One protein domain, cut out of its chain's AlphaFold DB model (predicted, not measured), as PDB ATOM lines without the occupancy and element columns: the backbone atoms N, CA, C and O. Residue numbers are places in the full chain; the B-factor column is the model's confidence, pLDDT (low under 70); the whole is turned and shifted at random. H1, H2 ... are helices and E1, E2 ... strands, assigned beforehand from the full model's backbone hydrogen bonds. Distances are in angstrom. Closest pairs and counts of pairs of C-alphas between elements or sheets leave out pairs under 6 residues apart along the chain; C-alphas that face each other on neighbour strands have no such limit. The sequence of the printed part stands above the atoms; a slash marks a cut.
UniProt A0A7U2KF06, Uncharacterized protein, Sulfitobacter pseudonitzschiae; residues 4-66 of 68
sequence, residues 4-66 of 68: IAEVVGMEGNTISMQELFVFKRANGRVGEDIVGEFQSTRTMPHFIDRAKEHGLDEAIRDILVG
ATOM      1  N   ILE A   4     183.887  21.973  31.364       95.50
ATOM      2  CA  ILE A   4     183.930  20.803  32.246       95.50
ATOM      3  C   ILE A   4     182.497  20.297  32.373       95.50
ATOM      4  O   ILE A   4     181.658  21.003  32.935       95.50
ATOM      5  N   ALA A   5     182.250  19.071  31.915       96.75
ATOM      6  CA  ALA A   5     180.936  18.441  31.926       96.75
ATOM      7  C   ALA A   5     180.913  17.156  32.760       96.75
ATOM      8  O   ALA A   5     181.920  16.455  32.876       96.75
ATOM      9  N   GLU A   6     179.737  16.825  33.286       96.94
ATOM     10  CA  GLU A   6     179.413  15.495  33.798       96.94
ATOM     11  C   GLU A   6     178.629  14.693  32.753       96.94
ATOM     12  O   GLU A   6     177.841  15.244  31.982       96.94
ATOM     13  N   VAL A   7     178.824  13.376  32.737       97.00
ATOM     14  CA  VAL A   7     177.942  12.459  32.008       97.00
ATOM     15  C   VAL A   7     176.712  12.215  32.873       97.00
ATOM     16  O   VAL A   7     176.851  11.790  34.018       97.00
ATOM     17  N   VAL A   8     175.523  12.467  32.328       96.31
ATOM     18  CA  VAL A   8     174.255  12.363  33.074       96.31
ATOM     19  C   VAL A   8     173.428  11.147  32.672       96.31
ATOM     20  O   VAL A   8     172.514  10.756  33.393       96.31
ATOM     21  N   GLY A   9     173.757  10.504  31.551       95.50
ATOM     22  CA  GLY A   9     173.050   9.312  31.115       95.50
ATOM     23  C   GLY A   9     173.552   8.725  29.804       95.50
ATOM     24  O   GLY A   9     174.447   9.251  29.136       95.50
ATOM     25  N   MET A  10     172.941   7.600  29.451       96.38
ATOM     26  CA  MET A  10     173.177   6.885  28.207       96.38
ATOM     27  C   MET A  10     171.860   6.284  27.719       96.38
ATOM     28  O   MET A  10     171.237   5.498  28.432       96.38
ATOM     29  N   GLU A  11     171.454   6.624  26.500       94.75
ATOM     30  CA  GLU A  11     170.291   6.037  25.832       94.75
ATOM     31  C   GLU A  11     170.754   5.320  24.564       94.75
ATOM     32  O   GLU A  11     171.112   5.944  23.562       94.75
ATOM     33  N   GLY A  12     170.796   3.986  24.620       94.50
ATOM     34  CA  GLY A  12     171.391   3.174  23.560       94.50
ATOM     35  C   GLY A  12     172.856   3.555  23.338       94.50
ATOM     36  O   GLY A  12     173.701   3.283  24.187       94.50
ATOM     37  N   ASN A  13     173.133   4.216  22.211       95.25
ATOM     38  CA  ASN A  13     174.473   4.669  21.825       95.25
ATOM     39  C   ASN A  13     174.689   6.182  22.009       95.25
ATOM     40  O   ASN A  13     175.733   6.701  21.615       95.25
ATOM     41  N   THR A  14     173.717   6.901  22.571       96.19
ATOM     42  CA  THR A  14     173.809   8.347  22.792       96.19
ATOM     43  C   THR A  14     174.183   8.628  24.241       96.19
ATOM     44  O   THR A  14     173.488   8.191  25.155       96.19
ATOM     45  N   ILE A  15     175.266   9.380  24.451       96.62
ATOM     46  CA  ILE A  15     175.687   9.869  25.773       96.62
ATOM     47  C   ILE A  15     175.106  11.268  25.979       96.62
ATOM     48  O   ILE A  15     175.308  12.148  25.139       96.62
ATOM     49  N   SER A  16     174.422  11.485  27.100       96.44
ATOM     50  CA  SER A  16     173.982  12.813  27.526       96.44
ATOM     51  C   SER A  16     174.968  13.406  28.531       96.44
ATOM     52  O   SER A  16     175.483  12.719  29.418       96.44
ATOM     53  N   MET A  17     175.252  14.700  28.381       96.88
ATOM     54  CA  MET A  17     176.204  15.432  29.216       96.88
ATOM     55  C   MET A  17     175.597  16.747  29.703       96.88
ATOM     56  O   MET A  17     174.779  17.350  29.006       96.88
ATOM     57  N   GLN A  18     176.037  17.204  30.873       96.94
ATOM     58  CA  GLN A  18     175.684  18.497  31.455       96.94
ATOM     59  C   GLN A  18     176.954  19.285  31.766       96.94
ATOM     60  O   GLN A  18     177.837  18.801  32.471       96.94
ATOM     61  N   GLU A  19     177.029  20.521  31.284       97.12
ATOM     62  CA  GLU A  19     178.138  21.425  31.591       97.12
ATOM     63  C   GLU A  19     178.042  21.953  33.029       97.12
ATOM     64  O   GLU A  19     177.015  22.503  33.435       97.12
ATOM     65  N   LEU A  20     179.131  21.830  33.786       97.12
ATOM     66  CA  LEU A  20     179.284  22.369  35.142       97.12
ATOM     67  C   LEU A  20     180.094  23.668  35.146       97.12
ATOM     68  O   LEU A  20     179.820  24.571  35.939       97.12
ATOM     69  N   PHE A  21     181.066  23.788  34.236       97.19
ATOM     70  CA  PHE A  21     181.847  25.008  34.044       97.19
ATOM     71  C   PHE A  21     182.105  25.283  32.571       97.19
ATOM     72  O   PHE A  21     182.419  24.378  31.804       97.19
ATOM     73  N   VAL A  22     182.084  26.557  32.196       95.88
ATOM     74  CA  VAL A  22     182.447  27.023  30.856       95.88
ATOM     75  C   VAL A  22     183.625  27.984  30.941       95.88
ATOM     76  O   VAL A  22     183.677  28.848  31.814       95.88
ATOM     77  N   PHE A  23     184.594  27.847  30.041       94.50
ATOM     78  CA  PHE A  23     185.720  28.769  29.976       94.50
ATOM     79  C   PHE A  23     185.287  30.080  29.315       94.50
ATOM     80  O   PHE A  23     184.967  30.113  28.122       94.50
ATOM     81  N   LYS A  24     185.320  31.178  30.071       92.00
ATOM     82  CA  LYS A  24     185.071  32.523  29.560       92.00
ATOM     83  C   LYS A  24     186.394  33.231  29.321       92.00
ATOM     84  O   LYS A  24     187.161  33.494  30.246       92.00
ATOM     85  N   ARG A  25     186.646  33.567  28.054       89.69
ATOM     86  CA  ARG A  25     187.798  34.384  27.663       89.69
ATOM     87  C   ARG A  25     187.648  35.786  28.243       89.69
ATOM     88  O   ARG A  25     186.599  36.410  28.091       89.69
ATOM     89  N   ALA A  26     188.708  36.280  28.866       86.75
ATOM     90  CA  ALA A  26     188.853  37.702  29.113       86.75
ATOM     91  C   ALA A  26     189.159  38.404  27.780       86.75
ATOM     92  O   ALA A  26     189.709  37.805  26.856       86.75
ATOM     93  N   ASN A  27     188.852  39.697  27.683       78.12
ATOM     94  CA  ASN A  27     189.160  40.489  26.484       78.12
ATOM     95  C   ASN A  27     190.678  40.699  26.268       78.12
ATOM     96  O   ASN A  27     191.071  41.325  25.286       78.12
ATOM     97  N   GLY A  28     191.528  40.215  27.183       75.12
ATOM     98  CA  GLY A  28     192.980  40.386  27.167       75.12
ATOM     99  C   GLY A  28     193.753  39.131  26.752       75.12
ATOM    100  O   GLY A  28     193.284  38.001  26.880       75.12
ATOM    101  N   ARG A  29     194.984  39.351  26.288       76.19
ATOM    102  CA  ARG A  29     195.995  38.332  25.980       76.19
ATOM    103  C   ARG A  29     197.286  38.738  26.689       76.19
ATOM    104  O   ARG A  29     197.604  39.926  26.714       76.19
ATOM    105  N   VAL A  30     198.019  37.784  27.255       80.19
ATOM    106  CA  VAL A  30     199.357  38.034  27.814       80.19
ATOM    107  C   VAL A  30     200.356  37.355  26.889       80.19
ATOM    108  O   VAL A  30     200.451  36.133  26.865       80.19
ATOM    109  N   GLY A  31     201.044  38.141  26.057       82.50
ATOM    110  CA  GLY A  31     201.927  37.599  25.021       82.50
ATOM    111  C   GLY A  31     201.165  36.716  24.029       82.50
ATOM    112  O   GLY A  31     200.323  37.210  23.275       82.50
ATOM    113  N   GLU A  32     201.445  35.411  24.033       81.19
ATOM    114  CA  GLU A  32     200.751  34.426  23.196       81.19
ATOM    115  C   GLU A  32     199.576  33.707  23.888       81.19
ATOM    116  O   GLU A  32     198.792  33.023  23.224       81.19
ATOM    117  N   ASP A  33     199.381  33.938  25.187       83.56
ATOM    118  CA  ASP A  33     198.435  33.177  25.998       83.56
ATOM    119  C   ASP A  33     197.049  33.823  26.071       83.56
ATOM    120  O   ASP A  33     196.890  35.029  26.302       83.56
ATOM    121  N   ILE A  34     196.018  32.989  25.904       83.00
ATOM    122  CA  ILE A  34     194.618  33.378  26.101       83.00
ATOM    123  C   ILE A  34     194.337  33.437  27.601       83.00
ATOM    124  O   ILE A  34     194.411  32.421  28.288       83.00
ATOM    125  N   VAL A  35     193.936  34.613  28.085       89.75
ATOM    126  CA  VAL A  35     193.502  34.796  29.471       89.75
ATOM    127  C   VAL A  35     192.004  34.531  29.577       89.75
ATOM    128  O   VAL A  35     191.214  34.934  28.721       89.75
ATOM    129  N   GLY A  36     191.594  33.856  30.641       91.44
ATOM    130  CA  GLY A  36     190.196  33.604  30.952       91.44
ATOM    131  C   GLY A  36     190.058  32.782  32.222       91.44
ATOM    132  O   GLY A  36     191.053  32.402  32.838       91.44
ATOM    133  N   GLU A  37     188.821  32.495  32.590       92.56
ATOM    134  CA  GLU A  37     188.484  31.730  33.789       92.56
ATOM    135  C   GLU A  37     187.356  30.741  33.500       92.56
ATOM    136  O   GLU A  37     186.533  30.953  32.605       92.56
ATOM    137  N   PHE A  38     187.310  29.648  34.259       94.12
ATOM    138  CA  PHE A  38     186.151  28.765  34.265       94.12
ATOM    139  C   PHE A  38     185.056  29.389  35.120       94.12
ATOM    140  O   PHE A  38     185.249  29.635  36.307       94.12
ATOM    141  N   GLN A  39     183.900  29.625  34.513       94.88
ATOM    142  CA  GLN A  39     182.716  30.117  35.198       94.88
ATOM    143  C   GLN A  39     181.748  28.963  35.403       94.88
ATOM    144  O   GLN A  39     181.475  28.216  34.461       94.88
ATOM    145  N   SER A  40     181.236  28.812  36.625       96.06
ATOM    146  CA  SER A  40     180.205  27.810  36.878       96.06
ATOM    147  C   SER A  40     178.942  28.120  36.075       96.06
ATOM    148  O   SER A  40     178.542  29.279  35.937       96.06
ATOM    149  N   THR A  41     178.288  27.070  35.583       95.81
ATOM    150  CA  THR A  41     176.958  27.149  34.968       95.81
ATOM    151  C   THR A  41     175.841  27.342  35.995       95.81
ATOM    152  O   THR A  41     174.703  27.584  35.603       95.81
ATOM    153  N   ARG A  42     176.154  27.269  37.301       95.12
ATOM    154  CA  ARG A  42     175.203  27.304  38.429       95.12
ATOM    155  C   ARG A  42     174.185  26.157  38.427       95.12
ATOM    156  O   ARG A  42     173.221  26.193  39.190       95.12
ATOM    157  N   THR A  43     174.401  25.133  37.606       94.62
ATOM    158  CA  THR A  43     173.579  23.923  37.591       94.62
ATOM    159  C   THR A  43     174.061  22.960  38.668       94.62
ATOM    160  O   THR A  43     175.261  22.732  38.812       94.62
ATOM    161  N   MET A  44     173.128  22.383  39.428       95.94
ATOM    162  CA  MET A  44     173.468  21.352  40.405       95.94
ATOM    163  C   MET A  44     173.826  20.045  39.675       95.94
ATOM    164  O   MET A  44     173.076  19.637  38.783       95.94
ATOM    165  N   PRO A  45     174.941  19.383  40.019       96.88
ATOM    166  CA  PRO A  45     175.329  18.132  39.394       96.88
ATOM    167  C   PRO A  45     174.391  16.997  39.793       96.88
ATOM    168  O   PRO A  45     173.895  16.949  40.921       96.88
ATOM    169  N   HIS A  46     174.224  16.025  38.904       96.81
ATOM    170  CA  HIS A  46     173.434  14.822  39.179       96.81
ATOM    171  C   HIS A  46     174.072  13.956  40.268       96.81
ATOM    172  O   HIS A  46     173.377  13.239  40.982       96.81
ATOM    173  N   PHE A  47     175.392  14.047  40.450       96.38
ATOM    174  CA  PHE A  47     176.084  13.327  41.519       96.38
ATOM    175  C   PHE A  47     175.951  13.984  42.907       96.38
ATOM    176  O   PHE A  47     176.612  13.531  43.844       96.38
ATOM    177  N   ILE A  48     175.121  15.024  43.079       96.88
ATOM    178  CA  ILE A  48     174.989  15.736  44.362       96.88
ATOM    179  C   ILE A  48     174.533  14.826  45.509       96.88
ATOM    180  O   ILE A  48     175.037  14.956  46.622       96.88
ATOM    181  N   ASP A  49     173.659  13.855  45.241       95.81
ATOM    182  CA  ASP A  49     173.196  12.910  46.264       95.81
ATOM    183  C   ASP A  49     174.355  12.052  46.787       95.81
ATOM    184  O   ASP A  49     174.522  11.885  47.993       95.81
ATOM    185  N   ARG A  50     175.245  11.610  45.892       96.81
ATOM    186  CA  ARG A  50     176.470  10.899  46.272       96.81
ATOM    187  C   ARG A  50     177.453  11.809  47.005       96.81
ATOM    188  O   ARG A  50     178.125  11.376  47.934       96.81
ATOM    189  N   ALA A  51     177.558  13.077  46.612       97.12
ATOM    190  CA  ALA A  51     178.381  14.036  47.344       97.12
ATOM    191  C   ALA A  51     177.876  14.223  48.784       97.12
ATOM    192  O   ALA A  51     178.684  14.282  49.709       97.12
ATOM    193  N   LYS A  52     176.554  14.230  48.983       97.50
ATOM    194  CA  LYS A  52     175.917  14.310  50.301       97.50
ATOM    195  C   LYS A  52     176.226  13.102  51.185       97.50
ATOM    196  O   LYS A  52     176.488  13.277  52.370       97.50
ATOM    197  N   GLU A  53     176.278  11.893  50.624       98.19
ATOM    198  CA  GLU A  53     176.717  10.685  51.352       98.19
ATOM    199  C   GLU A  53     178.141  10.824  51.924       98.19
ATOM    200  O   GLU A  53     178.488  10.175  52.910       98.19
ATOM    201  N   HIS A  54     178.952  11.704  51.331       97.75
ATOM    202  CA  HIS A  54     180.306  12.031  51.769       97.75
ATOM    203  C   HIS A  54     180.419  13.381  52.503       97.75
ATOM    204  O   HIS A  54     181.531  13.780  52.844       97.75
ATOM    205  N   GLY A  55     179.309  14.087  52.751       97.44
ATOM    206  CA  GLY A  55     179.305  15.412  53.387       97.44
ATOM    207  C   GLY A  55     179.945  16.521  52.542       97.44
ATOM    208  O   GLY A  55     180.510  17.463  53.089       97.44
ATOM    209  N   LEU A  56     179.920  16.388  51.212       97.25
ATOM    210  CA  LEU A  56     180.524  17.327  50.257       97.25
ATOM    211  C   LEU A  56     179.495  18.210  49.533       97.25
ATOM    212  O   LEU A  56     179.870  19.043  48.712       97.25
ATOM    213  N   ASP A  57     178.203  18.026  49.790       95.94
ATOM    214  CA  ASP A  57     177.118  18.710  49.086       95.94
ATOM    215  C   ASP A  57     177.110  20.227  49.311       95.94
ATOM    216  O   ASP A  57     176.888  20.977  48.358       95.94
ATOM    217  N   GLU A  58     177.420  20.690  50.524       96.06
ATOM    218  CA  GLU A  58     177.589  22.123  50.806       96.06
ATOM    219  C   GLU A  58     178.787  22.704  50.045       96.06
ATOM    220  O   GLU A  58     178.639  23.677  49.311       96.06
ATOM    221  N   ALA A  59     179.953  22.051  50.102       95.75
ATOM    222  CA  ALA A  59     181.148  22.511  49.390       95.75
ATOM    223  C   ALA A  59     180.925  22.609  47.870       95.75
ATOM    224  O   ALA A  59     181.376  23.554  47.222       95.75
ATOM    225  N   ILE A  60     180.206  21.647  47.285       95.50
ATOM    226  CA  ILE A  60     179.854  21.674  45.862       95.50
ATOM    227  C   ILE A  60     178.883  22.811  45.549       95.50
ATOM    228  O   ILE A  60     179.054  23.501  44.539       95.50
ATOM    229  N   ARG A  61     177.875  23.026  46.400       94.62
ATOM    230  CA  ARG A  61     176.921  24.128  46.244       94.62
ATOM    231  C   ARG A  61     177.634  25.477  46.243       94.62
ATOM    232  O   ARG A  61     177.364  26.282  45.353       94.62
ATOM    233  N   ASP A  62     178.559  25.685  47.170       94.88
ATOM    234  CA  ASP A  62     179.319  26.928  47.301       94.88
ATOM    235  C   ASP A  62     180.154  27.213  46.050       94.88
ATOM    236  O   ASP A  62     180.149  28.331  45.535       94.88
ATOM    237  N   ILE A  63     180.824  26.190  45.511       93.81
ATOM    238  CA  ILE A  63     181.658  26.320  44.309       93.81
ATOM    239  C   ILE A  63     180.812  26.637  43.065       93.81
ATOM    240  O   ILE A  63     181.245  27.406  42.204       93.81
ATOM    241  N   LEU A  64     179.628  26.033  42.937       93.25
ATOM    242  CA  LEU A  64     178.821  26.136  41.716       93.25
ATOM    243  C   LEU A  64     177.868  27.333  41.716       93.25
ATOM    244  O   LEU A  64     177.704  28.014  40.706       93.25
ATOM    245  N   VAL A  65     177.204  27.597  42.835       86.25
ATOM    246  CA  VAL A  65     176.175  28.642  42.924       86.25
ATOM    247  C   VAL A  65     176.761  29.948  43.463       86.25
ATOM    248  O   VAL A  65     176.261  31.029  43.129       86.25
ATOM    249  N   GLY A  66     177.866  29.866  44.209       75.81
ATOM    250  CA  GLY A  66     178.385  30.962  45.016       75.81
ATOM    251  C   GLY A  66     177.529  31.166  46.265       75.81
ATOM    252  O   GLY A  66     176.303  31.040  46.222       75.81
TER     253      GLY A  66
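What this domain is: This is residues 4 to 66 of the 68 residues of an uncharacterized protein of Sulfitobacter pseudonitzschiae (UniProt A0A7U2KF06). A long, thin ribbon of three antiparallel strands makes two arms: E1 and E2 form one hairpin, E2 and E3 the other, and the long strand E2 runs through both. Beside this ribbon a small helical hairpin, H1 and H2, folds back after E3, so that residues 63 to 65 near the end of the printed part graze the sheet. The printed part has 63 residues, with three named strands and then two named helices in the order E1, E2, E3, H1, H2. The sheet order is E1, E2, E3, antiparallel throughout, and the class is mixed, helices and strands. The whole is loose, with a radius of gyration of the C-alphas of 15.3 A, and flat, spanning 44 by 34 by 15 A.

How they stand to each other: E1, residues 4 to 11, and E2, residues 14 to 30, form a hairpin and are antiparallel at 162 degrees. N 8 and O 16 are within hydrogen-bond range at 2.9 A, as are N 16 and O 9 at 3.0 A. E2 and E3, residues 33 to 40, form a second hairpin, antiparallel at 134 degrees, with N 24 and O 37 within hydrogen-bond range at 2.8 A. The three strands make a meander, each strand the antiparallel neighbour of the one before. The pairing is staggered: E2 pairs with E1 over residues 14 to 21 and with E3 over residues 21 to 30. E1 bends by 50 degrees at residue 8, and E2 bends by 77 degrees at residue 27. The sheet is strongly twisted; its edge strands, E1 and E3, are apart. H1, residues 48 to 53, is not on the sheet and is apart from E1 and E2. H1 and H2, residues 57 to 65, form a helical hairpin; they touch at a shallow tilt of 25 degrees, opposite ways, and their closest C-alphas, those of Ala 51 and Asp 57, are 5.1 A apart. H2 only grazes the sheet with its residues 63 to 65; the closest C-alphas of E3 and H2, those of Ser 40 and Leu 64, are 5.3 A apart. In H1 and H2 every O i to N i+4 pair is within hydrogen-bond range.

Where its parts are: E1 begins at C-alpha 4, (183.930, 20.803, 32.246), and is 21.1 A long from first to last C-alpha. E2 measures 39.5 A and ends at C-alpha 30, (199.357, 38.034, 27.814). E3 measures 21.9 A. H1 measures 8.8 A and H2 11.7 A, the latter ending at C-alpha 65, (176.175, 28.642, 42.924).

The domain as a whole: The two C-alphas farthest apart, those of Gly 12 and Gly 31, are 46.0 A apart. The printed part has no cut. The links E1 to E2, E2 to E3 and H1 to H2 are tight, E3 to H1 is short, and no link is long. The mean pLDDT of the printed part is 93.0, and no printed residue is under 70.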